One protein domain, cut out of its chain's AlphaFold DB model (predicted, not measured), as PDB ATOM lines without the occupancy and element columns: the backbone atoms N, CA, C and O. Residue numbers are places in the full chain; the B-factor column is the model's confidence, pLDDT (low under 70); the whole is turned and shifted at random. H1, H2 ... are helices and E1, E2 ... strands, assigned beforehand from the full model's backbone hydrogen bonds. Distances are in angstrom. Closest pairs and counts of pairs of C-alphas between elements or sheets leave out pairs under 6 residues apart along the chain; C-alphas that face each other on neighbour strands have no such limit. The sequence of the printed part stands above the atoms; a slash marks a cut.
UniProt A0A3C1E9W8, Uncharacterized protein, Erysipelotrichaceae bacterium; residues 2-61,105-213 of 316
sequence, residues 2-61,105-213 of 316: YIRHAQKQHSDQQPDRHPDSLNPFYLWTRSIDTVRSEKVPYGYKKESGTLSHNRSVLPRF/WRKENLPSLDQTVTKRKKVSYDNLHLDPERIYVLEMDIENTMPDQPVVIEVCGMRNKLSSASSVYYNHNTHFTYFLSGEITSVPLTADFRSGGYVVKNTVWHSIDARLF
ATOM      1  N   TYR A   2      38.250  -5.943  -8.151       38.88
ATOM      2  CA  TYR A   2      38.663  -4.574  -8.526       38.88
ATOM      3  C   TYR A   2      38.140  -3.461  -7.604       38.88
ATOM      4  O   TYR A   2      38.920  -2.622  -7.176       38.88
ATOM      5  N   ILE A   3      36.856  -3.465  -7.222       39.50
ATOM      6  CA  ILE A   3      36.311  -2.396  -6.360       39.50
ATOM      7  C   ILE A   3      36.947  -2.426  -4.964       39.50
ATOM      8  O   ILE A   3      37.253  -1.373  -4.420       39.50
ATOM      9  N   ARG A   4      37.267  -3.615  -4.432       33.72
ATOM     10  CA  ARG A   4      38.072  -3.740  -3.205       33.72
ATOM     11  C   ARG A   4      39.507  -3.247  -3.403       33.72
ATOM     12  O   ARG A   4      40.047  -2.634  -2.493       33.72
ATOM     13  N   HIS A   5      40.115  -3.483  -4.567       36.16
ATOM     14  CA  HIS A   5      41.462  -2.998  -4.882       36.16
ATOM     15  C   HIS A   5      41.498  -1.463  -5.038       36.16
ATOM     16  O   HIS A   5      42.344  -0.810  -4.438       36.16
ATOM     17  N   ALA A   6      40.520  -0.873  -5.733       39.28
ATOM     18  CA  ALA A   6      40.350   0.574  -5.877       39.28
ATOM     19  C   ALA A   6      39.979   1.259  -4.547       39.28
ATOM     20  O   ALA A   6      40.519   2.315  -4.235       39.28
ATOM     21  N   GLN A   7      39.122   0.642  -3.721       31.73
ATOM     22  CA  GLN A   7      38.819   1.125  -2.367       31.73
ATOM     23  C   GLN A   7      40.039   1.053  -1.443       31.73
ATOM     24  O   GLN A   7      40.257   1.989  -0.680       31.73
ATOM     25  N   LYS A   8      40.861  -0.003  -1.540       34.56
ATOM     26  CA  LYS A   8      42.111  -0.128  -0.773       34.56
ATOM     27  C   LYS A   8      43.149   0.917  -1.200       34.56
ATOM     28  O   LYS A   8      43.814   1.502  -0.354       34.56
ATOM     29  N   GLN A   9      43.237   1.232  -2.497       37.00
ATOM     30  CA  GLN A   9      44.056   2.353  -2.976       37.00
ATOM     31  C   GLN A   9      43.539   3.721  -2.488       37.00
ATOM     32  O   GLN A   9      44.342   4.633  -2.309       37.00
ATOM     33  N   HIS A  10      42.230   3.858  -2.236       38.50
ATOM     34  CA  HIS A  10      41.603   5.088  -1.733       38.50
ATOM     35  C   HIS A  10      41.699   5.268  -0.205       38.50
ATOM     36  O   HIS A  10      41.784   6.406   0.251       38.50
ATOM     37  N   SER A  11      41.672   4.190   0.594       33.19
ATOM     38  CA  SER A  11      41.709   4.279   2.068       33.19
ATOM     39  C   SER A  11      43.092   4.589   2.637       33.19
ATOM     40  O   SER A  11      43.192   5.145   3.727       33.19
ATOM     41  N   ASP A  12      44.152   4.251   1.899       41.34
ATOM     42  CA  ASP A  12      45.522   4.234   2.429       41.34
ATOM     43  C   ASP A  12      46.351   5.465   2.000       41.34
ATOM     44  O   ASP A  12      47.550   5.562   2.287       41.34
ATOM     45  N   GLN A  13      45.716   6.436   1.332       38.53
ATOM     46  CA  GLN A  13      46.297   7.748   1.054       38.53
ATOM     47  C   GLN A  13      46.002   8.699   2.226       38.53
ATOM     48  O   GLN A  13      44.898   9.212   2.381       38.53
ATOM     49  N   GLN A  14      47.009   8.946   3.071       32.19
ATOM     50  CA  GLN A  14      47.007  10.088   3.998       32.19
ATOM     51  C   GLN A  14      46.778  11.401   3.214       32.19
ATOM     52  O   GLN A  14      47.209  11.483   2.062       32.19
ATOM     53  N   PRO A  15      46.157  12.436   3.814       31.48
ATOM     54  CA  PRO A  15      45.643  13.617   3.116       31.48
ATOM     55  C   PRO A  15      46.747  14.635   2.760       31.48
ATOM     56  O   PRO A  15      46.613  15.831   3.006       31.48
ATOM     57  N   ASP A  16      47.843  14.176   2.162       32.09
ATOM     58  CA  ASP A  16      48.877  15.039   1.599       32.09
ATOM     59  C   ASP A  16      48.598  15.273   0.112       32.09
ATOM     60  O   ASP A  16      49.038  14.505  -0.738       32.09
ATOM     61  N   ARG A  17      47.852  16.353  -0.166       33.69
ATOM     62  CA  ARG A  17      47.826  17.173  -1.402       33.69
ATOM     63  C   ARG A  17      48.258  16.497  -2.719       33.69
ATOM     64  O   ARG A  17      49.048  17.066  -3.469       33.69
ATOM     65  N   HIS A  18      47.711  15.337  -3.048       39.03
ATOM     66  CA  HIS A  18      47.772  14.770  -4.392       39.03
ATOM     67  C   HIS A  18      46.360  14.328  -4.783       39.03
ATOM     68  O   HIS A  18      45.598  13.922  -3.906       39.03
ATOM     69  N   PRO A  19      45.978  14.551  -6.048       36.75
ATOM     70  CA  PRO A  19      44.586  14.658  -6.456       36.75
ATOM     71  C   PRO A  19      43.842  13.340  -6.262       36.75
ATOM     72  O   PRO A  19      44.451  12.268  -6.289       36.75
ATOM     73  N   ASP A  20      42.523  13.452  -6.098       46.62
ATOM     74  CA  ASP A  20      41.562  12.361  -6.254       46.62
ATOM     75  C   ASP A  20      42.043  11.391  -7.340       46.62
ATOM     76  O   ASP A  20      42.505  11.845  -8.388       46.62
ATOM     77  N   SER A  21      42.003  10.076  -7.085       61.59
ATOM     78  CA  SER A  21      42.637   9.082  -7.961       61.59
ATOM     79  C   SER A  21      42.322   9.381  -9.437       61.59
ATOM     80  O   SER A  21      41.167   9.287  -9.856       61.59
ATOM     81  N   LEU A  22      43.339   9.732 -10.233       81.88
ATOM     82  CA  LEU A  22      43.178  10.048 -11.661       81.88
ATOM     83  C   LEU A  22      43.000   8.784 -12.518       81.88
ATOM     84  O   LEU A  22      43.172   8.823 -13.734       81.88
ATOM     85  N   ASN A  23      42.671   7.652 -11.888       90.88
ATOM     86  CA  ASN A  23      42.336   6.416 -12.570       90.88
ATOM     87  C   ASN A  23      41.053   6.640 -13.394       90.88
ATOM     88  O   ASN A  23      39.968   6.766 -12.812       90.88
ATOM     89  N   PRO A  24      41.136   6.628 -14.736       92.88
ATOM     90  CA  PRO A  24      40.004   6.970 -15.586       92.88
ATOM     91  C   PRO A  24      38.856   5.956 -15.466       92.88
ATOM     92  O   PRO A  24      37.695   6.337 -15.581       92.88
ATOM     93  N   PHE A  25      39.141   4.686 -15.152       94.12
ATOM     94  CA  PHE A  25      38.106   3.675 -14.918       94.12
ATOM     95  C   PHE A  25      37.320   3.962 -13.645       94.12
ATOM     96  O   PHE A  25      36.097   3.843 -13.636       94.12
ATOM     97  N   TYR A  26      38.006   4.327 -12.560       92.19
ATOM     98  CA  TYR A  26      37.346   4.683 -11.304       92.19
ATOM     99  C   TYR A  26      36.486   5.933 -11.487       92.19
ATOM    100  O   TYR A  26      35.291   5.901 -11.203       92.19
ATOM    101  N   LEU A  27      37.080   6.995 -12.031       93.62
ATOM    102  CA  LEU A  27      36.395   8.254 -12.293       93.62
ATOM    103  C   LEU A  27      35.122   8.049 -13.128       93.62
ATOM    104  O   LEU A  27      34.037   8.482 -12.733       93.62
ATOM    105  N   TRP A  28      35.236   7.302 -14.231       95.12
ATOM    106  CA  TRP A  28      34.109   7.027 -15.113       95.12
ATOM    107  C   TRP A  28      33.044   6.140 -14.455       95.12
ATOM    108  O   TRP A  28      31.875   6.520 -14.432       95.12
ATOM    109  N   THR A  29      33.421   4.991 -13.875       92.56
ATOM    110  CA  THR A  29      32.462   4.023 -13.286       92.56
ATOM    111  C   THR A  29      31.777   4.526 -12.016       92.56
ATOM    112  O   THR A  29      30.739   3.994 -11.622       92.56
ATOM    113  N   ARG A  30      32.347   5.533 -11.349       91.69
ATOM    114  CA  ARG A  30      31.780   6.153 -10.144       91.69
ATOM    115  C   ARG A  30      31.006   7.434 -10.423       91.69
ATOM    116  O   ARG A  30      30.600   8.086  -9.464       91.69
ATOM    117  N   SER A  31      30.780   7.769 -11.695       93.44
ATOM    118  CA  SER A  31      30.050   8.977 -12.093       93.44
ATOM    119  C   SER A  31      30.705  10.268 -11.581       93.44
ATOM    120  O   SER A  31      30.004  11.229 -11.274       93.44
ATOM    121  N   ILE A  32      32.036  10.298 -11.432       93.75
ATOM    122  CA  ILE A  32      32.753  11.482 -10.937       93.75
ATOM    123  C   ILE A  32      32.910  12.445 -12.107       93.75
ATOM    124  O   ILE A  32      33.818  12.299 -12.908       93.75
ATOM    125  N   ASP A  33      32.032  13.427 -12.243       94.50
ATOM    126  CA  ASP A  33      32.061  14.354 -13.380       94.50
ATOM    127  C   ASP A  33      33.055  15.512 -13.211       94.50
ATOM    128  O   ASP A  33      33.338  16.216 -14.172       94.50
ATOM    129  N   THR A  34      33.616  15.705 -12.019       94.31
ATOM    130  CA  THR A  34      34.444  16.867 -11.687       94.31
ATOM    131  C   THR A  34      35.652  16.433 -10.871       94.31
ATOM    132  O   THR A  34      35.515  15.693  -9.898       94.31
ATOM    133  N   VAL A  35      36.842  16.896 -11.257       92.88
ATOM    134  CA  VAL A  35      38.112  16.555 -10.598       92.88
ATOM    135  C   VAL A  35      39.004  17.780 -10.455       92.88
ATOM    136  O   VAL A  35      38.948  18.708 -11.268       92.88
ATOM    137  N   ARG A  36      39.870  17.772  -9.440       90.94
ATOM    138  CA  ARG A  36      40.896  18.799  -9.244       90.94
ATOM    139  C   ARG A  36      42.276  18.202  -9.516       90.94
ATOM    140  O   ARG A  36      42.753  17.406  -8.721       90.94
ATOM    141  N   SER A  37      42.914  18.568 -10.625       85.81
ATOM    142  CA  SER A  37      44.200  18.016 -11.059       85.81
ATOM    143  C   SER A  37      45.043  19.032 -11.836       85.81
ATOM    144  O   SER A  37      44.514  19.871 -12.560       85.81
ATOM    145  N   GLU A  38      46.369  18.929 -11.707       87.62
ATOM    146  CA  GLU A  38      47.336  19.675 -12.532       87.62
ATOM    147  C   GLU A  38      47.389  19.158 -13.977       87.62
ATOM    148  O   GLU A  38      47.629  19.926 -14.907       87.62
ATOM    149  N   LYS A  39      47.168  17.850 -14.160       89.06
ATOM    150  CA  LYS A  39      47.109  17.181 -15.465       89.06
ATOM    151  C   LYS A  39      45.687  16.720 -15.725       89.06
ATOM    152  O   LYS A  39      45.126  15.984 -14.910       89.06
ATOM    153  N   VAL A  40      45.112  17.149 -16.842       92.50
ATOM    154  CA  VAL A  40      43.721  16.841 -17.186       92.50
ATOM    155  C   VAL A  40      43.599  15.354 -17.565       92.50
ATOM    156  O   VAL A  40      44.259  14.921 -18.516       92.50
ATOM    157  N   PRO A  41      42.784  14.551 -16.848       92.06
ATOM    158  CA  PRO A  41      42.572  13.143 -17.185       92.06
ATOM    159  C   PRO A  41      41.801  12.975 -18.494       92.06
ATOM    160  O   PRO A  41      41.110  13.889 -18.948       92.06
ATOM    161  N   TYR A  42      41.864  11.780 -19.081       93.81
ATOM    162  CA  TYR A  42      41.130  11.491 -20.313       93.81
ATOM    163  C   TYR A  42      39.620  11.760 -20.171       93.81
ATOM    164  O   TYR A  42      39.001  11.390 -19.173       93.81
ATOM    165  N   GLY A  43      39.028  12.403 -21.180       94.12
ATOM    166  CA  GLY A  43      37.607  12.768 -21.218       94.12
ATOM    167  C   GLY A  43      37.241  14.039 -20.440       94.12
ATOM    168  O   GLY A  43      36.159  14.587 -20.650       94.12
ATOM    169  N   TYR A  44      38.130  14.556 -19.585       95.31
ATOM    170  CA  TYR A  44      37.904  15.813 -18.871       95.31
ATOM    171  C   TYR A  44      38.357  17.010 -19.698       95.31
ATOM    172  O   TYR A  44      39.273  16.934 -20.517       95.31
ATOM    173  N   LYS A  45      37.715  18.149 -19.451       95.31
ATOM    174  CA  LYS A  45      38.092  19.449 -19.998       95.31
ATOM    175  C   LYS A  45      38.342  20.414 -18.854       95.31
ATOM    176  O   LYS A  45      37.563  20.468 -17.904       95.31
ATOM    177  N   LYS A  46      39.430  21.170 -18.956       94.88
ATOM    178  CA  LYS A  46      39.792  22.191 -17.977       94.88
ATOM    179  C   LYS A  46      38.737  23.297 -17.955       94.88
ATOM    180  O   LYS A  46      38.387  23.824 -19.008       94.88
ATOM    181  N   GLU A  47      38.265  23.649 -16.766       92.75
ATOM    182  CA  GLU A  47      37.275  24.712 -16.566       92.75
ATOM    183  C   GLU A  47      37.912  25.952 -15.929       92.75
ATOM    184  O   GLU A  47      37.795  27.051 -16.466       92.75
ATOM    185  N   SER A  48      38.638  25.791 -14.816       92.12
ATOM    186  CA  SER A  48      39.331  26.900 -14.142       92.12
ATOM    187  C   SER A  48      40.416  26.405 -13.189       92.12
ATOM    188  O   SER A  48      40.193  25.482 -12.409       92.12
ATOM    189  N   GLY A  49      41.599  27.029 -13.196       90.75
ATOM    190  CA  GLY A  49      42.701  26.645 -12.305       90.75
ATOM    191  C   GLY A  49      43.103  25.181 -12.497       90.75
ATOM    192  O   GLY A  49      43.569  24.815 -13.569       90.75
ATOM    193  N   THR A  50      42.916  24.346 -11.474       90.69
ATOM    194  CA  THR A  50      43.100  22.882 -11.533       90.69
ATOM    195  C   THR A  50      41.777  22.115 -11.631       90.69
ATOM    196  O   THR A  50      41.768  20.892 -11.606       90.69
ATOM    197  N   LEU A  51      40.638  22.803 -11.734       93.31
ATOM    198  CA  LEU A  51      39.319  22.192 -11.877       93.31
ATOM    199  C   LEU A  51      39.078  21.765 -13.329       93.31
ATOM    200  O   LEU A  51      39.231  22.568 -14.255       93.31
ATOM    201  N   SER A  52      38.679  20.509 -13.513       94.69
ATOM    202  CA  SER A  52      38.297  19.941 -14.806       94.69
ATOM    203  C   SER A  52      36.992  19.157 -14.691       94.69
ATOM    204  O   SER A  52      36.717  18.561 -13.650       94.69
ATOM    205  N   HIS A  53      36.217  19.120 -15.773       95.50
ATOM    206  CA  HIS A  53      34.887  18.517 -15.809       95.50
ATOM    207  C   HIS A  53      34.707  17.573 -17.013       95.50
ATOM    208  O   HIS A  53      35.246  17.825 -18.092       95.50
ATOM    209  N   ASN A  54      33.934  16.499 -16.845       95.56
ATOM    210  CA  ASN A  54      33.595  15.503 -17.859       95.56
ATOM    211  C   ASN A  54      32.091  15.183 -17.818       95.56
ATOM    212  O   ASN A  54      31.594  14.573 -16.877       95.56
ATOM    213  N   ARG A  55      31.376  15.523 -18.897       92.25
ATOM    214  CA  ARG A  55      29.932  15.254 -19.044       92.25
ATOM    215  C   ARG A  55      29.603  13.843 -19.537       92.25
ATOM    216  O   ARG A  55      28.437  13.494 -19.653       92.25
ATOM    217  N   SER A  56      30.617  13.059 -19.890       94.56
ATOM    218  CA  SER A  56      30.510  11.720 -20.482       94.56
ATOM    219  C   SER A  56      31.009  10.644 -19.512       94.56
ATOM    220  O   SER A  56      31.752   9.735 -19.887       94.56
ATOM    221  N   VAL A  57      30.605  10.750 -18.245       95.44
ATOM    222  CA  VAL A  57      30.808   9.708 -17.227       95.44
ATOM    223  C   VAL A  57      29.608   8.762 -17.165       95.44
ATOM    224  O   VAL A  57      28.526   9.095 -17.653       95.44
ATOM    225  N   LEU A  58      29.782   7.576 -16.573       95.38
ATOM    226  CA  LEU A  58      28.689   6.620 -16.386       95.38
ATOM    227  C   LEU A  58      27.550   7.285 -15.589       95.38
ATOM    228  O   LEU A  58      27.828   7.829 -14.517       95.38
ATOM    229  N   PRO A  59      26.282   7.247 -16.039       95.38
ATOM    230  CA  PRO A  59      25.163   7.735 -15.239       95.38
ATOM    231  C   PRO A  59      25.058   7.001 -13.894       95.38
ATOM    232  O   PRO A  59      25.366   5.814 -13.805       95.38
ATOM    233  N   ARG A  60      24.580   7.682 -12.840       92.75
ATOM    234  CA  ARG A  60      24.415   7.074 -11.501       92.75
ATOM    235  C   ARG A  60      23.514   5.836 -11.532       92.75
ATOM    236  O   ARG A  60      23.780   4.867 -10.830       92.75
ATOM    237  N   PHE A  61      22.460   5.897 -12.339       95.50
ATOM    238  CA  PHE A  61      21.516   4.815 -12.582       95.50
ATOM    239  C   PHE A  61      21.392   4.620 -14.084       95.50
ATOM    240  O   PHE A  61      21.303   5.593 -14.837       95.50
ATOM    241  N   TRP A 105      42.749  -5.376 -24.257       98.00
ATOM    242  CA  TRP A 105      44.043  -4.943 -23.768       98.00
ATOM    243  C   TRP A 105      45.142  -5.402 -24.716       98.00
ATOM    244  O   TRP A 105      45.170  -6.535 -25.193       98.00
ATOM    245  N   ARG A 106      46.080  -4.501 -24.981       97.94
ATOM    246  CA  ARG A 106      47.320  -4.800 -25.689       97.94
ATOM    247  C   ARG A 106      48.443  -4.818 -24.678       97.94
ATOM    248  O   ARG A 106      48.538  -3.903 -23.867       97.94
ATOM    249  N   LYS A 107      49.288  -5.843 -24.728       97.62
ATOM    250  CA  LYS A 107      50.571  -5.808 -24.033       97.62
ATOM    251  C   LYS A 107      51.523  -4.946 -24.855       97.62
ATOM    252  O   LYS A 107      51.740  -5.231 -26.030       97.62
ATOM    253  N   GLU A 108      52.048  -3.894 -24.248       97.38
ATOM    254  CA  GLU A 108      52.899  -2.918 -24.918       97.38
ATOM    255  C   GLU A 108      54.379  -3.251 -24.735       97.38
ATOM    256  O   GLU A 108      54.802  -3.732 -23.682       97.38
ATOM    257  N   ASN A 109      55.181  -2.957 -25.758       95.38
ATOM    258  CA  ASN A 109      56.634  -3.085 -25.698       95.38
ATOM    259  C   ASN A 109      57.270  -1.741 -25.309       95.38
ATOM    260  O   ASN A 109      57.903  -1.075 -26.127       95.38
ATOM    261  N   LEU A 110      57.028  -1.317 -24.069       95.31
ATOM    262  CA  LEU A 110      57.592  -0.100 -23.481       95.31
ATOM    263  C   LEU A 110      58.781  -0.439 -22.566       95.31
ATOM    264  O   LEU A 110      58.922  -1.594 -22.154       95.31
ATOM    265  N   PRO A 111      59.650   0.537 -22.235       94.50
ATOM    266  CA  PRO A 111      60.818   0.288 -21.402       94.50
ATOM    267  C   PRO A 111      60.470  -0.376 -20.066       94.50
ATOM    268  O   PRO A 111      59.561   0.059 -19.351       94.50
ATOM    269  N   SER A 112      61.236  -1.412 -19.718       96.12
ATOM    270  CA  SER A 112      61.183  -2.002 -18.383       96.12
ATOM    271  C   SER A 112      61.762  -1.030 -17.356       96.12
ATOM    272  O   SER A 112      62.747  -0.334 -17.619       96.12
ATOM    273  N   LEU A 113      61.141  -1.003 -16.179       96.94
ATOM    274  CA  LEU A 113      61.573  -0.227 -15.023       96.94
ATOM    275  C   LEU A 113      62.207  -1.113 -13.942       96.94
ATOM    276  O   LEU A 113      62.527  -0.613 -12.859       96.94
ATOM    277  N   ASP A 114      62.417  -2.397 -14.247       98.25
ATOM    278  CA  ASP A 114      63.028  -3.373 -13.352       98.25
ATOM    279  C   ASP A 114      64.434  -2.927 -12.952       98.25
ATOM    280  O   ASP A 114      65.287  -2.633 -13.793       98.25
ATOM    281  N   GLN A 115      64.678  -2.861 -11.646       97.88
ATOM    282  CA  GLN A 115      65.965  -2.456 -11.095       97.88
ATOM    283  C   GLN A 115      66.040  -2.697  -9.591       97.88
ATOM    284  O   GLN A 115      65.041  -2.693  -8.876       97.88
ATOM    285  N   THR A 116      67.267  -2.800  -9.089       98.12
ATOM    286  CA  THR A 116      67.547  -2.659  -7.658       98.12
ATOM    287  C   THR A 116      67.742  -1.186  -7.314       98.12
ATOM    288  O   THR A 116      68.511  -0.484  -7.976       98.12
ATOM    289  N   VAL A 117      67.076  -0.719  -6.260       98.00
ATOM    290  CA  VAL A 117      67.173   0.655  -5.770       98.00
ATOM    291  C   VAL A 117      67.816   0.647  -4.387       98.00
ATOM    292  O   VAL A 117      67.302   0.029  -3.462       98.00
ATOM    293  N   THR A 118      68.946   1.346  -4.267       97.00
ATOM    294  CA  THR A 118      69.661   1.609  -2.999       97.00
ATOM    295  C   THR A 118      69.838   3.107  -2.721       97.00
ATOM    296  O   THR A 118      70.063   3.532  -1.590       97.00
ATOM    297  N   LYS A 119      69.726   3.938  -3.763       96.88
ATOM    298  CA  LYS A 119      69.781   5.406  -3.731       96.88
ATOM    299  C   LYS A 119      68.703   5.956  -4.658       96.88
ATOM    300  O   LYS A 119      68.255   5.248  -5.555       96.88
ATOM    301  N   ARG A 120      68.299   7.217  -4.456       97.81
ATOM    302  CA  ARG A 120      67.301   7.852  -5.326       97.81
ATOM    303  C   ARG A 120      67.789   7.833  -6.775       97.81
ATOM    304  O   ARG A 120      68.924   8.230  -7.038       97.81
ATOM    305  N   LYS A 121      66.923   7.425  -7.698       97.56
ATOM    306  CA  LYS A 121      67.214   7.387  -9.131       97.56
ATOM    307  C   LYS A 121      66.041   7.964  -9.903       97.56
ATOM    308  O   LYS A 121      64.899   7.594  -9.665       97.56
ATOM    309  N   LYS A 122      66.340   8.867 -10.832       97.56
ATOM    310  CA  LYS A 122      65.367   9.429 -11.767       97.56
ATOM    311  C   LYS A 122      65.699   8.955 -13.170       97.56
ATOM    312  O   LYS A 122      66.866   8.971 -13.554       97.56
ATOM    313  N   VAL A 123      64.682   8.537 -13.907       96.44
ATOM    314  CA  VAL A 123      64.783   8.119 -15.305       96.44
ATOM    315  C   VAL A 123      63.772   8.926 -16.112       96.44
ATOM    316  O   VAL A 123      62.653   9.142 -15.649       96.44
ATOM    317  N   SER A 124      64.180   9.381 -17.294       95.81
ATOM    318  CA  SER A 124      63.318  10.046 -18.272       95.81
ATOM    319  C   SER A 124      63.509   9.384 -19.630       95.81
ATOM    320  O   SER A 124      64.640   9.065 -20.003       95.81
ATOM    321  N   TYR A 125      62.416   9.175 -20.356       93.81
ATOM    322  CA  TYR A 125      62.405   8.673 -21.724       93.81
ATOM    323  C   TYR A 125      61.841   9.767 -22.635       93.81
ATOM    324  O   TYR A 125      60.673   9.739 -23.013       93.81
ATOM    325  N   ASP A 126      62.677  10.751 -22.966       88.88
ATOM    326  CA  ASP A 126      62.244  11.997 -23.623       88.88
ATOM    327  C   ASP A 126      61.666  11.789 -25.032       88.88
ATOM    328  O   ASP A 126      60.792  12.537 -25.457       88.88
ATOM    329  N   ASN A 127      62.104  10.733 -25.724       87.25
ATOM    330  CA  ASN A 127      61.648  10.381 -27.073       87.25
ATOM    331  C   ASN A 127      60.506   9.348 -27.080       87.25
ATOM    332  O   ASN A 127      60.153   8.830 -28.141       87.25
ATOM    333  N   LEU A 128      59.970   8.986 -25.910       88.62
ATOM    334  CA  LEU A 128      58.855   8.054 -25.808       88.62
ATOM    335  C   LEU A 128      57.545   8.827 -25.670       88.62
ATOM    336  O   LEU A 128      57.261   9.406 -24.623       88.62
ATOM    337  N   HIS A 129      56.735   8.783 -26.723       82.88
ATOM    338  CA  HIS A 129      55.412   9.393 -26.750       82.88
ATOM    339  C   HIS A 129      54.340   8.313 -26.617       82.88
ATOM    340  O   HIS A 129      54.322   7.352 -27.388       82.88
ATOM    341  N   LEU A 130      53.459   8.469 -25.630       93.50
ATOM    342  CA  LEU A 130      52.300   7.603 -25.456       93.50
ATOM    343  C   LEU A 130      51.130   8.149 -26.282       93.50
ATOM    344  O   LEU A 130      50.990   9.359 -26.457       93.50
ATOM    345  N   ASP A 131      50.280   7.258 -26.783       94.06
ATOM    346  CA  ASP A 131      49.098   7.645 -27.552       94.06
ATOM    347  C   ASP A 131      48.042   8.288 -26.626       94.06
ATOM    348  O   ASP A 131      47.570   7.621 -25.698       94.06
ATOM    349  N   PRO A 132      47.644   9.559 -26.843       92.62
ATOM    350  CA  PRO A 132      46.637  10.228 -26.023       92.62
ATOM    351  C   PRO A 132      45.220   9.668 -26.169       92.62
ATOM    352  O   PRO A 132      44.371   9.943 -25.318       92.62
ATOM    353  N   GLU A 133      44.950   8.857 -27.194       94.38
ATOM    354  CA  GLU A 133      43.681   8.137 -27.346       94.38
ATOM    355  C   GLU A 133      43.662   6.795 -26.594       94.38
ATOM    356  O   GLU A 133      42.680   6.051 -26.664       94.38
ATOM    357  N   ARG A 134      44.726   6.465 -25.852       96.62
ATOM    358  CA  ARG A 134      44.836   5.220 -25.086       96.62
ATOM    359  C   ARG A 134      44.986   5.483 -23.596       96.62
ATOM    360  O   ARG A 134      45.519   6.495 -23.148       96.62
ATOM    361  N   ILE A 135      44.529   4.513 -22.818       97.12
ATOM    362  CA  ILE A 135      44.826   4.414 -21.391       97.12
ATOM    363  C   ILE A 135      45.910   3.363 -21.245       97.12
ATOM    364  O   ILE A 135      45.722   2.229 -21.691       97.12
ATOM    365  N   TYR A 136      47.015   3.726 -20.605       97.25
ATOM    366  CA  TYR A 136      48.087   2.800 -20.270       97.25
ATOM    367  C   TYR A 136      47.999   2.411 -18.800       97.25
ATOM    368  O   TYR A 136      47.746   3.242 -17.926       97.25
ATOM    369  N   VAL A 137      48.242   1.135 -18.540       97.06
ATOM    370  CA  VAL A 137      48.367   0.556 -17.211       97.06
ATOM    371  C   VAL A 137      49.770  -0.010 -17.091       97.06
ATOM    372  O   VAL A 137      50.173  -0.855 -17.888       97.06
ATOM    373  N   LEU A 138      50.514   0.486 -16.111       97.19
ATOM    374  CA  LEU A 138      51.828  -0.024 -15.747       97.19
ATOM    375  C   LEU A 138      51.710  -0.782 -14.432       97.19
ATOM    376  O   LEU A 138      51.285  -0.205 -13.430       97.19
ATOM    377  N   GLU A 139      52.127  -2.039 -14.447       97.12
ATOM    378  CA  GLU A 139      52.203  -2.928 -13.291       97.12
ATOM    379  C   GLU A 139      53.663  -3.236 -12.968       97.12
ATOM    380  O   GLU A 139      54.484  -3.379 -13.874       97.12
ATOM    381  N   MET A 140      53.993  -3.328 -11.681       97.81
ATOM    382  CA  MET A 140      55.307  -3.770 -11.215       97.81
ATOM    383  C   MET A 140      55.217  -4.375  -9.813       97.81
ATOM    384  O   MET A 140      54.460  -3.899  -8.964       97.81
ATOM    385  N   ASP A 141      56.049  -5.375  -9.547       98.44
ATOM    386  CA  ASP A 141      56.188  -5.984  -8.230       98.44
ATOM    387  C   ASP A 141      57.332  -5.336  -7.448       98.44
ATOM    388  O   ASP A 141      58.409  -5.050  -7.980       98.44
ATOM    389  N   ILE A 142      57.098  -5.144  -6.154       98.12
ATOM    390  CA  ILE A 142      58.015  -4.512  -5.214       98.12
ATOM    391  C   ILE A 142      58.452  -5.535  -4.171       98.12
ATOM    392  O   ILE A 142      57.671  -5.975  -3.326       98.12
ATOM    393  N   GLU A 143      59.738  -5.860  -4.187       97.94
ATOM    394  CA  GLU A 143      60.391  -6.634  -3.139       97.94
ATOM    395  C   GLU A 143      61.160  -5.684  -2.220       97.94
ATOM    396  O   GLU A 143      62.201  -5.146  -2.595       97.94
ATOM    397  N   ASN A 144      60.630  -5.435  -1.020       96.88
ATOM    398  CA  ASN A 144      61.269  -4.550  -0.049       96.88
ATOM    399  C   ASN A 144      62.311  -5.314   0.779       96.88
ATOM    400  O   ASN A 144      61.956  -6.172   1.586       96.88
ATOM    401  N   THR A 145      63.588  -4.972   0.611       96.75
ATOM    402  CA  THR A 145      64.703  -5.572   1.360       96.75
ATOM    403  C   THR A 145      65.020  -4.807   2.648       96.75
ATOM    404  O   THR A 145      65.841  -5.259   3.440       96.75
ATOM    405  N   MET A 146      64.380  -3.654   2.878       95.50
ATOM    406  CA  MET A 146      64.429  -2.889   4.129       95.50
ATOM    407  C   MET A 146      62.998  -2.592   4.618       95.50
ATOM    408  O   MET A 146      62.525  -1.465   4.462       95.50
ATOM    409  N   PRO A 147      62.293  -3.575   5.219       91.88
ATOM    410  CA  PRO A 147      60.864  -3.474   5.541       91.88
ATOM    411  C   PRO A 147      60.472  -2.270   6.406       91.88
ATOM    412  O   PRO A 147      59.372  -1.748   6.249       91.88
ATOM    413  N   ASP A 148      61.366  -1.784   7.272       92.44
ATOM    414  CA  ASP A 148      61.130  -0.596   8.104       92.44
ATOM    415  C   ASP A 148      61.209   0.737   7.342       92.44
ATOM    416  O   ASP A 148      60.846   1.787   7.880       92.44
ATOM    417  N   GLN A 149      61.635   0.719   6.078       93.19
ATOM    418  CA  GLN A 149      61.624   1.877   5.191       93.19
ATOM    419  C   GLN A 149      60.465   1.766   4.190       93.19
ATOM    420  O   GLN A 149      60.252   0.706   3.595       93.19
ATOM    421  N   PRO A 150      59.703   2.852   3.961       94.94
ATOM    422  CA  PRO A 150      58.675   2.851   2.935       94.94
ATOM    423  C   PRO A 150      59.302   2.855   1.537       94.94
ATOM    424  O   PRO A 150      60.291   3.548   1.293       94.94
ATOM    425  N   VAL A 151      58.660   2.177   0.590       97.44
ATOM    426  CA  VAL A 151      58.985   2.302  -0.836       97.44
ATOM    427  C   VAL A 151      58.049   3.327  -1.448       97.44
ATOM    428  O   VAL A 151      56.836   3.260  -1.253       97.44
ATOM    429  N   VAL A 152      58.600   4.291  -2.181       97.31
ATOM    430  CA  VAL A 152      57.822   5.289  -2.915       97.31
ATOM    431  C   VAL A 152      58.412   5.431  -4.306       97.31
ATOM    432  O   VAL A 152      59.586   5.776  -4.448       97.31
ATOM    433  N   ILE A 153      57.579   5.194  -5.311       97.75
ATOM    434  CA  ILE A 153      57.941   5.331  -6.719       97.75
ATOM    435  C   ILE A 153      56.910   6.249  -7.363       97.75
ATOM    436  O   ILE A 153      55.701   6.091  -7.161       97.75
ATOM    437  N   GLU A 154      57.389   7.226  -8.116       96.25
ATOM    438  CA  GLU A 154      56.550   8.146  -8.873       96.25
ATOM    439  C   GLU A 154      56.749   7.910 -10.369       96.25
ATOM    440  O   GLU A 154      57.888   7.871 -10.819       96.25
ATOM    441  N   VAL A 155      55.667   7.747 -11.127       94.00
ATOM    442  CA  VAL A 155      55.685   7.590 -12.588       94.00
ATOM    443  C   VAL A 155      54.822   8.686 -13.201       94.00
ATOM    444  O   VAL A 155      53.640   8.796 -12.880       94.00
ATOM    445  N   CYS A 156      55.418   9.526 -14.046       91.25
ATOM    446  CA  CYS A 156      54.788  10.710 -14.642       91.25
ATOM    447  C   CYS A 156      54.070  11.624 -13.628       91.25
ATOM    448  O   CYS A 156      53.023  12.194 -13.924       91.25
ATOM    449  N   GLY A 157      54.605  11.759 -12.412       88.12
ATOM    450  CA  GLY A 157      53.979  12.550 -11.345       88.12
ATOM    451  C   GLY A 157      52.945  11.795 -10.503       88.12
ATOM    452  O   GLY A 157      52.504  12.303  -9.473       88.12
ATOM    453  N   MET A 158      52.560  10.573 -10.890       88.62
ATOM    454  CA  MET A 158      51.687   9.723 -10.080       88.62
ATOM    455  C   MET A 158      52.511   8.912  -9.100       88.62
ATOM    456  O   MET A 158      53.429   8.200  -9.492       88.62
ATOM    457  N   ARG A 159      52.161   8.980  -7.821       91.81
ATOM    458  CA  ARG A 159      52.905   8.338  -6.741       91.81
ATOM    459  C   ARG A 159      52.218   7.054  -6.289       91.81
ATOM    460  O   ARG A 159      51.034   7.071  -5.972       91.81
ATOM    461  N   ASN A 160      52.991   5.982  -6.143       94.19
ATOM    462  CA  ASN A 160      52.571   4.762  -5.456       94.19
ATOM    463  C   ASN A 160      53.507   4.480  -4.263       94.19
ATOM    464  O   ASN A 160      54.651   4.954  -4.229       94.19
ATOM    465  N   LYS A 161      52.994   3.806  -3.227       94.06
ATOM    466  CA  LYS A 161      53.692   3.612  -1.948       94.06
ATOM    467  C   LYS A 161      53.403   2.246  -1.329       94.06
ATOM    468  O   LYS A 161      52.245   1.865  -1.161       94.06
ATOM    469  N   LEU A 162      54.464   1.611  -0.846       95.38
ATOM    470  CA  LEU A 162      54.443   0.560   0.167       95.38
ATOM    471  C   LEU A 162      54.837   1.224   1.485       95.38
ATOM    472  O   LEU A 162      55.910   1.830   1.575       95.38
ATOM    473  N   SER A 163      53.958   1.208   2.488       92.69
ATOM    474  CA  SER A 163      54.319   1.760   3.797       92.69
ATOM    475  C   SER A 163      55.395   0.911   4.473       92.69
ATOM    476  O   SER A 163      55.633  -0.233   4.100       92.69
ATOM    477  N   SER A 164      56.081   1.505   5.446       92.38
ATOM    478  CA  SER A 164      56.999   0.751   6.296       92.38
ATOM    479  C   SER A 164      56.212  -0.300   7.086       92.38
ATOM    480  O   SER A 164      55.101  -0.011   7.537       92.38
ATOM    481  N   ALA A 165      56.788  -1.486   7.274       91.69
ATOM    482  CA  ALA A 165      56.197  -2.586   8.031       91.69
ATOM    483  C   ALA A 165      55.914  -2.220   9.498       91.69
ATOM    484  O   ALA A 165      54.992  -2.767  10.093       91.69
ATOM    485  N   SER A 166      56.650  -1.255  10.061       91.12
ATOM    486  CA  SER A 166      56.420  -0.722  11.410       91.12
ATOM    487  C   SER A 166      55.382   0.410  11.463       91.12
ATOM    488  O   SER A 166      55.103   0.953  12.532       91.12
ATOM    489  N   SER A 167      54.768   0.775  10.331       89.50
ATOM    490  CA  SER A 167      53.680   1.761  10.311       89.50
ATOM    491  C   SER A 167      52.429   1.196  10.983       89.50
ATOM    492  O   SER A 167      52.038   0.068  10.707       89.50
ATOM    493  N   VAL A 168      51.727   2.028  11.765       88.38
ATOM    494  CA  VAL A 168      50.423   1.681  12.377       88.38
ATOM    495  C   VAL A 168      49.433   1.140  11.336       88.38
ATOM    496  O   VAL A 168      48.661   0.232  11.623       88.38
ATOM    497  N   TYR A 169      49.502   1.672  10.111       83.88
ATOM    498  CA  TYR A 169      48.734   1.217   8.955       83.88
ATOM    499  C   TYR A 169      49.685   0.718   7.854       83.88
ATOM    500  O   TYR A 169      49.996   1.421   6.885       83.88
ATOM    501  N   TYR A 170      50.211  -0.496   8.033       88.50
ATOM    502  CA  TYR A 170      50.969  -1.178   6.988       88.50
ATOM    503  C   TYR A 170      50.023  -1.622   5.857       88.50
ATOM    504  O   TYR A 170      49.072  -2.365   6.082       88.50
ATOM    505  N   ASN A 171      50.249  -1.135   4.633       87.38
ATOM    506  CA  ASN A 171      49.288  -1.264   3.531       87.38
ATOM    507  C   ASN A 171      49.462  -2.553   2.708       87.38
ATOM    508  O   ASN A 171      48.587  -2.908   1.910       87.38
ATOM    509  N   HIS A 172      50.571  -3.278   2.910       92.31
ATOM    510  CA  HIS A 172      50.926  -4.497   2.173       92.31
ATOM    511  C   HIS A 172      50.901  -4.326   0.642       92.31
ATOM    512  O   HIS A 172      50.623  -5.271  -0.093       92.31
ATOM    513  N   ASN A 173      51.131  -3.110   0.147       93.06
ATOM    514  CA  ASN A 173      51.053  -2.796  -1.272       93.06
ATOM    515  C   ASN A 173      52.360  -3.170  -1.989       93.06
ATOM    516  O   ASN A 173      53.215  -2.321  -2.220       93.06
ATOM    517  N   THR A 174      52.553  -4.454  -2.271       96.00
ATOM    518  CA  THR A 174      53.755  -4.980  -2.945       96.00
ATOM    519  C   THR A 174      53.614  -5.061  -4.462       96.00
ATOM    520  O   THR A 174      54.546  -5.490  -5.127       96.00
ATOM    521  N   HIS A 175      52.477  -4.640  -5.016       96.62
ATOM    522  CA  HIS A 175      52.216  -4.621  -6.450       96.62
ATOM    523  C   HIS A 175      51.702  -3.234  -6.835       96.62
ATOM    524  O   HIS A 175      50.581  -2.855  -6.495       96.62
ATOM    525  N   PHE A 176      52.553  -2.438  -7.477       96.38
ATOM    526  CA  PHE A 176      52.218  -1.073  -7.857       96.38
ATOM    527  C   PHE A 176      51.555  -1.047  -9.228       96.38
ATOM    528  O   PHE A 176      52.070  -1.607 -10.190       96.38
ATOM    529  N   THR A 177      50.454  -0.304  -9.311       95.12
ATOM    530  CA  THR A 177      49.726  -0.042 -10.552       95.12
ATOM    531  C   THR A 177      49.663   1.463 -10.802       95.12
ATOM    532  O   THR A 177      49.389   2.236  -9.878       95.12
ATOM    533  N   TYR A 178      49.891   1.881 -12.044       94.69
ATOM    534  CA  TYR A 178      49.817   3.271 -12.496       94.69
ATOM    535  C   TYR A 178      48.901   3.373 -13.717       94.69
ATOM    536  O   TYR A 178      49.033   2.582 -14.646       94.69
ATOM    537  N   PHE A 179      48.003   4.362 -13.730       94.31
ATOM    538  CA  PHE A 179      47.060   4.608 -14.826       94.31
ATOM    539  C   PHE A 179      47.411   5.907 -15.554       94.31
ATOM    540  O   PHE A 179      47.151   6.991 -15.042       94.31
ATOM    541  N   LEU A 180      47.994   5.817 -16.748       94.25
ATOM    542  CA  LEU A 180      48.349   6.981 -17.560       94.25
ATOM    543  C   LEU A 180      47.269   7.219 -18.623       94.25
ATOM    544  O   LEU A 180      46.999   6.343 -19.443       94.25
ATOM    545  N   SER A 181      46.641   8.395 -18.604       94.19
ATOM    546  CA  SER A 181      45.631   8.811 -19.584       94.19
ATOM    547  C   SER A 181      45.504  10.339 -19.658       94.19
ATOM    548  O   SER A 181      45.818  11.034 -18.688       94.19
ATOM    549  N   GLY A 182      45.009  10.872 -20.776       93.31
ATOM    550  CA  GLY A 182      44.820  12.317 -20.947       93.31
ATOM    551  C   GLY A 182      46.151  13.056 -21.088       93.31
ATOM    552  O   GLY A 182      47.075  12.557 -21.710       93.31
ATOM    553  N   GLU A 183      46.301  14.238 -20.493       92.38
ATOM    554  CA  GLU A 183      47.511  15.060 -20.685       92.38
ATOM    555  C   GLU A 183      48.818  14.391 -20.228       92.38
ATOM    556  O   GLU A 183      49.901  14.799 -20.649       92.38
ATOM    557  N   ILE A 184      48.740  13.376 -19.363       91.25
ATOM    558  CA  ILE A 184      49.917  12.656 -18.864       91.25
ATOM    559  C   ILE A 184      50.569  11.761 -19.933       91.25
ATOM    560  O   ILE A 184      51.739  11.421 -19.799       91.25
ATOM    561  N   THR A 185      49.842  11.378 -20.989       92.62
ATOM    562  CA  THR A 185      50.404  10.609 -22.114       92.62
ATOM    563  C   THR A 185      51.139  11.515 -23.105       92.62
ATOM    564  O   THR A 185      51.971  11.045 -23.873       92.62
ATOM    565  N   SER A 186      50.869  12.822 -23.053       89.38
ATOM    566  CA  SER A 186      51.483  13.839 -23.915       89.38
ATOM    567  C   SER A 186      52.779  14.428 -23.346       89.38
ATOM    568  O   SER A 186      53.342  15.348 -23.938       89.38
ATOM    569  N   VAL A 187      53.252  13.945 -22.194       87.56
ATOM    570  CA  VAL A 187      54.543  14.336 -21.602       87.56
ATOM    571  C   VAL A 187      55.527  13.163 -21.645       87.56
ATOM    572  O   VAL A 187      55.085  12.016 -21.706       87.56
ATOM    573  N   PRO A 188      56.848  13.418 -21.581       91.25
ATOM    574  CA  PRO A 188      57.838  12.355 -21.462       91.25
ATOM    575  C   PRO A 188      57.537  11.384 -20.320       91.25
ATOM    576  O   PRO A 188      57.199  11.801 -19.205       91.25
ATOM    577  N   LEU A 189      57.724  10.087 -20.580       93.75
ATOM    578  CA  LEU A 189      57.660   9.077 -19.531       93.75
ATOM    579  C   LEU A 189      58.801   9.317 -18.538       93.75
ATOM    580  O   LEU A 189      59.977   9.229 -18.891       93.75
ATOM    581  N   THR A 190      58.452   9.574 -17.281       95.38
ATOM    582  CA  THR A 190      59.413   9.787 -16.194       95.38
ATOM    583  C   THR A 190      59.142   8.831 -15.044       95.38
ATOM    584  O   THR A 190      57.989   8.514 -14.758       95.38
ATOM    585  N   ALA A 191      60.200   8.390 -14.369       97.12
ATOM    586  CA  ALA A 191      60.111   7.586 -13.159       97.12
ATOM    587  C   ALA A 191      61.114   8.078 -12.101       97.12
ATOM    588  O   ALA A 191      62.308   8.205 -12.379       97.12
ATOM    589  N   ASP A 192      60.641   8.355 -10.886       98.06
ATOM    590  CA  ASP A 192      61.440   8.756  -9.724       98.06
ATOM    591  C   ASP A 192      61.336   7.688  -8.633       98.06
ATOM    592  O   ASP A 192      60.336   7.568  -7.919       98.06
ATOM    593  N   PHE A 193      62.399   6.902  -8.516       98.31
ATOM    594  CA  PHE A 193      62.578   5.873  -7.506       98.31
ATOM    595  C   PHE A 193      63.203   6.531  -6.281       98.31
ATOM    596  O   PHE A 193      64.384   6.894  -6.305       98.31
ATOM    597  N   ARG A 194      62.437   6.716  -5.196       97.56
ATOM    598  CA  ARG A 194      62.992   7.298  -3.963       97.56
ATOM    599  C   ARG A 194      64.003   6.344  -3.331       97.56
ATOM    600  O   ARG A 194      63.916   5.131  -3.502       97.56
ATOM    601  N   SER A 195      64.966   6.902  -2.601       95.88
ATOM    602  CA  SER A 195      65.960   6.109  -1.874       95.88
ATOM    603  C   SER A 195      65.286   5.148  -0.897       95.88
ATOM    604  O   SER A 195      64.381   5.546  -0.166       95.88
ATOM    605  N   GLY A 196      65.773   3.917  -0.873       93.81
ATOM    606  CA  GLY A 196      65.327   2.820  -0.023       93.81
ATOM    607  C   GLY A 196      66.129   1.577  -0.394       93.81
ATOM    608  O   GLY A 196      67.070   1.688  -1.176       93.81
ATOM    609  N   GLY A 197      65.773   0.419   0.155       96.75
ATOM    610  CA  GLY A 197      66.354  -0.872  -0.213       96.75
ATOM    611  C   GLY A 197      65.252  -1.758  -0.740       96.75
ATOM    612  O   GLY A 197      64.488  -2.307   0.049       96.75
ATOM    613  N   TYR A 198      65.114  -1.823  -2.056       98.19
ATOM    614  CA  TYR A 198      64.071  -2.616  -2.689       98.19
ATOM    615  C   TYR A 198      64.433  -2.963  -4.128       98.19
ATOM    616  O   TYR A 198      65.274  -2.318  -4.761       98.19
ATOM    617  N   VAL A 199      63.766  -3.984  -4.648       98.56
ATOM    618  CA  VAL A 199      63.846  -4.404  -6.041       98.56
ATOM    619  C   VAL A 199      62.488  -4.171  -6.691       98.56
ATOM    620  O   VAL A 199      61.458  -4.590  -6.165       98.56
ATOM    621  N   VAL A 200      62.507  -3.488  -7.831       98.62
ATOM    622  CA  VAL A 200      61.387  -3.405  -8.771       98.62
ATOM    623  C   VAL A 200      61.578  -4.519  -9.789       98.62
ATOM    624  O   VAL A 200      62.665  -4.630 -10.363       98.62
ATOM    625  N   LYS A 201      60.557  -5.347  -9.993       98.31
ATOM    626  CA  LYS A 201      60.592  -6.467 -10.938       98.31
ATOM    627  C   LYS A 201      59.249  -6.648 -11.634       98.31
ATOM    628  O   LYS A 201      58.235  -6.138 -11.160       98.31
ATOM    629  N   ASN A 202      59.243  -7.427 -12.712       97.88
ATOM    630  CA  ASN A 202      58.033  -7.779 -13.454       97.88
ATOM    631  C   ASN A 202      57.275  -6.543 -13.959       97.88
ATOM    632  O   ASN A 202      56.048  -6.503 -13.910       97.88
ATOM    633  N   THR A 203      57.998  -5.529 -14.443       98.12
ATOM    634  CA  THR A 203      57.379  -4.373 -15.094       98.12
ATOM    635  C   THR A 203      56.610  -4.835 -16.332       98.12
ATOM    636  O   THR A 203      57.202  -5.361 -17.280       98.12
ATOM    637  N   VAL A 204      55.300  -4.604 -16.354       97.81
ATOM    638  CA  VAL A 204      54.437  -4.911 -17.499       97.81
ATOM    639  C   VAL A 204      53.612  -3.690 -17.870       97.81
ATOM    640  O   VAL A 204      53.058  -3.001 -17.017       97.81
ATOM    641  N   TRP A 205      53.525  -3.441 -19.174       98.00
ATOM    642  CA  TRP A 205      52.712  -2.385 -19.744       98.00
ATOM    643  C   TRP A 205      51.535  -2.976 -20.510       98.00
ATOM    644  O   TRP A 205      51.708  -3.797 -21.414       98.00
ATOM    645  N   HIS A 206      50.344  -2.503 -20.178       98.44
ATOM    646  CA  HIS A 206      49.117  -2.765 -20.906       98.44
ATOM    647  C   HIS A 206      48.532  -1.458 -21.425       98.44
ATOM    648  O   HIS A 206      48.704  -0.404 -20.816       98.44
ATOM    649  N   SER A 207      47.810  -1.508 -22.536       98.31
ATOM    650  CA  SER A 207      47.047  -0.361 -23.011       98.31
ATOM    651  C   SER A 207      45.701  -0.767 -23.599       98.31
ATOM    652  O   SER A 207      45.546  -1.858 -24.155       98.31
ATOM    653  N   ILE A 208      44.726   0.131 -23.528       98.38
ATOM    654  CA  ILE A 208      43.407  -0.037 -24.144       98.38
ATOM    655  C   ILE A 208      42.964   1.274 -24.790       98.38
ATOM    656  O   ILE A 208      43.381   2.354 -24.377       98.38
ATOM    657  N   ASP A 209      42.136   1.174 -25.827       97.81
ATOM    658  CA  ASP A 209      41.520   2.336 -26.473       97.81
ATOM    659  C   ASP A 209      40.592   3.051 -25.480       97.81
ATOM    660  O   ASP A 209      39.638   2.454 -24.973       97.81
ATOM    661  N   ALA A 210      40.875   4.322 -25.201       96.25
ATOM    662  CA  ALA A 210      40.162   5.120 -24.212       96.25
ATOM    663  C   ALA A 210      38.719   5.451 -24.639       96.25
ATOM    664  O   ALA A 210      37.863   5.733 -23.794       96.25
ATOM    665  N   ARG A 211      38.402   5.310 -25.935       95.44
ATOM    666  CA  ARG A 211      37.040   5.461 -26.469       95.44
ATOM    667  C   ARG A 211      36.094   4.365 -25.989       95.44
ATOM    668  O   ARG A 211      34.894   4.483 -26.240       95.44
ATOM    669  N   LEU A 212      36.576   3.335 -25.273       95.88
ATOM    670  CA  LEU A 212      35.705   2.326 -24.657       95.88
ATOM    671  C   LEU A 212      34.608   2.963 -23.791       95.88
ATOM    672  O   LEU A 212      33.482   2.474 -23.773       95.88
ATOM    673  N   PHE A 213      34.912   4.074 -23.113       96.19
ATOM    674  CA  PHE A 213      33.954   4.775 -22.261       96.19
ATOM    675  C   PHE A 213      32.811   5.383 -23.075       96.19
ATOM    676  O   PHE A 213      31.639   5.132 -22.797       96.19
TER     677      PHE A 213
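Overview. This is residues 2 to 61 and 105 to 213 of the 316 residues of an uncharacterized protein of Erysipelotrichaceae bacterium (UniProt A0A3C1E9W8). Look first for a sandwich, two four-stranded antiparallel sheets face to face, E4-E11-E6-E9 and E5-E10-E7-E8, wound as a jelly roll, one long hairpin over both sheets that nests E4 with E11, E5 with E10, E6 with E9 and E7 with E8. Toward the end where E6 begins and E11 ends lie a small antiparallel sheet, E1-E3-E2, and the short helix H2, with H1 to one side of the sandwich. The printed part has 169 residues with three named helices and eleven named strands, in the order H1 H2 E1 to E9 H3 E10 E11; the class is mixed, helices and strands, with under half of the residues in named elements. It is compact, with a radius of gyration of the C-alphas of 16.2 A and spans of 45 by 39 by 31 A.

Arrangement. Begin with the twisted sheet of E4, residues 115 to 117, E11, residues 198 to 209, E6, residues 134 to 144, and E9, residues 175 to 180. Within hydrogen-bond range are N 117 and O 198 at 2.8 A, N 137 and O 206 at 2.8 A, and N 180 and O 136 at 2.8 A. The facing sheet has E5, residues 121 to 125, E10, residues 189 to 193, E7, residues 151 to 155, and E8, residues 158 to 162; find N 123 and O 191 at 2.8 A, N 192 and O 154 at 2.8 A, and, in the hairpin of E7 and E8, N 155 and O 158 at 2.8 A. The sheets' best planes are 11 degrees apart. H3, residues 182 to 186, only grazes the first sheet; H2, residues 24 to 29, only grazes it too, with residues 24 to 25. In the third sheet, E1, residues 34 to 36, has N 35 and O 52 of E3, residues 51 to 53, at 2.9 A, and E2, residues 45 to 48, forms a hairpin with E3, with N 45 and O 53 at 2.8 A. H1, residues 2 to 11, is close to H2 but not clearly touching: their closest C-alphas, of Ala 6 and Tyr 26, are 7.4 A apart. Every O i to N i+4 pair is within hydrogen-bond range in H1 and H2; in H3 it is 0 of 1, with 2 of 2 O i to N i+3 pairs.

Along the chain. Find C-alpha 198 at (64.071, -2.616, -2.689); from there E11 runs 33.1 A to C-alpha 209 at (41.520, 2.336, -26.473). E6 measures 31.5 A, E9 16.5 A and H1 14.1 A, which begins at C-alpha 2, (38.663, -4.574, -8.526).

Size, cuts and confidence. Residues 62 to 104 are not printed; C-alphas 61 and 105 are 27.0 A apart across the cut. The links H1 to H2 and E8 to E9 are long. Residues 2 to 21 have pLDDT under 70.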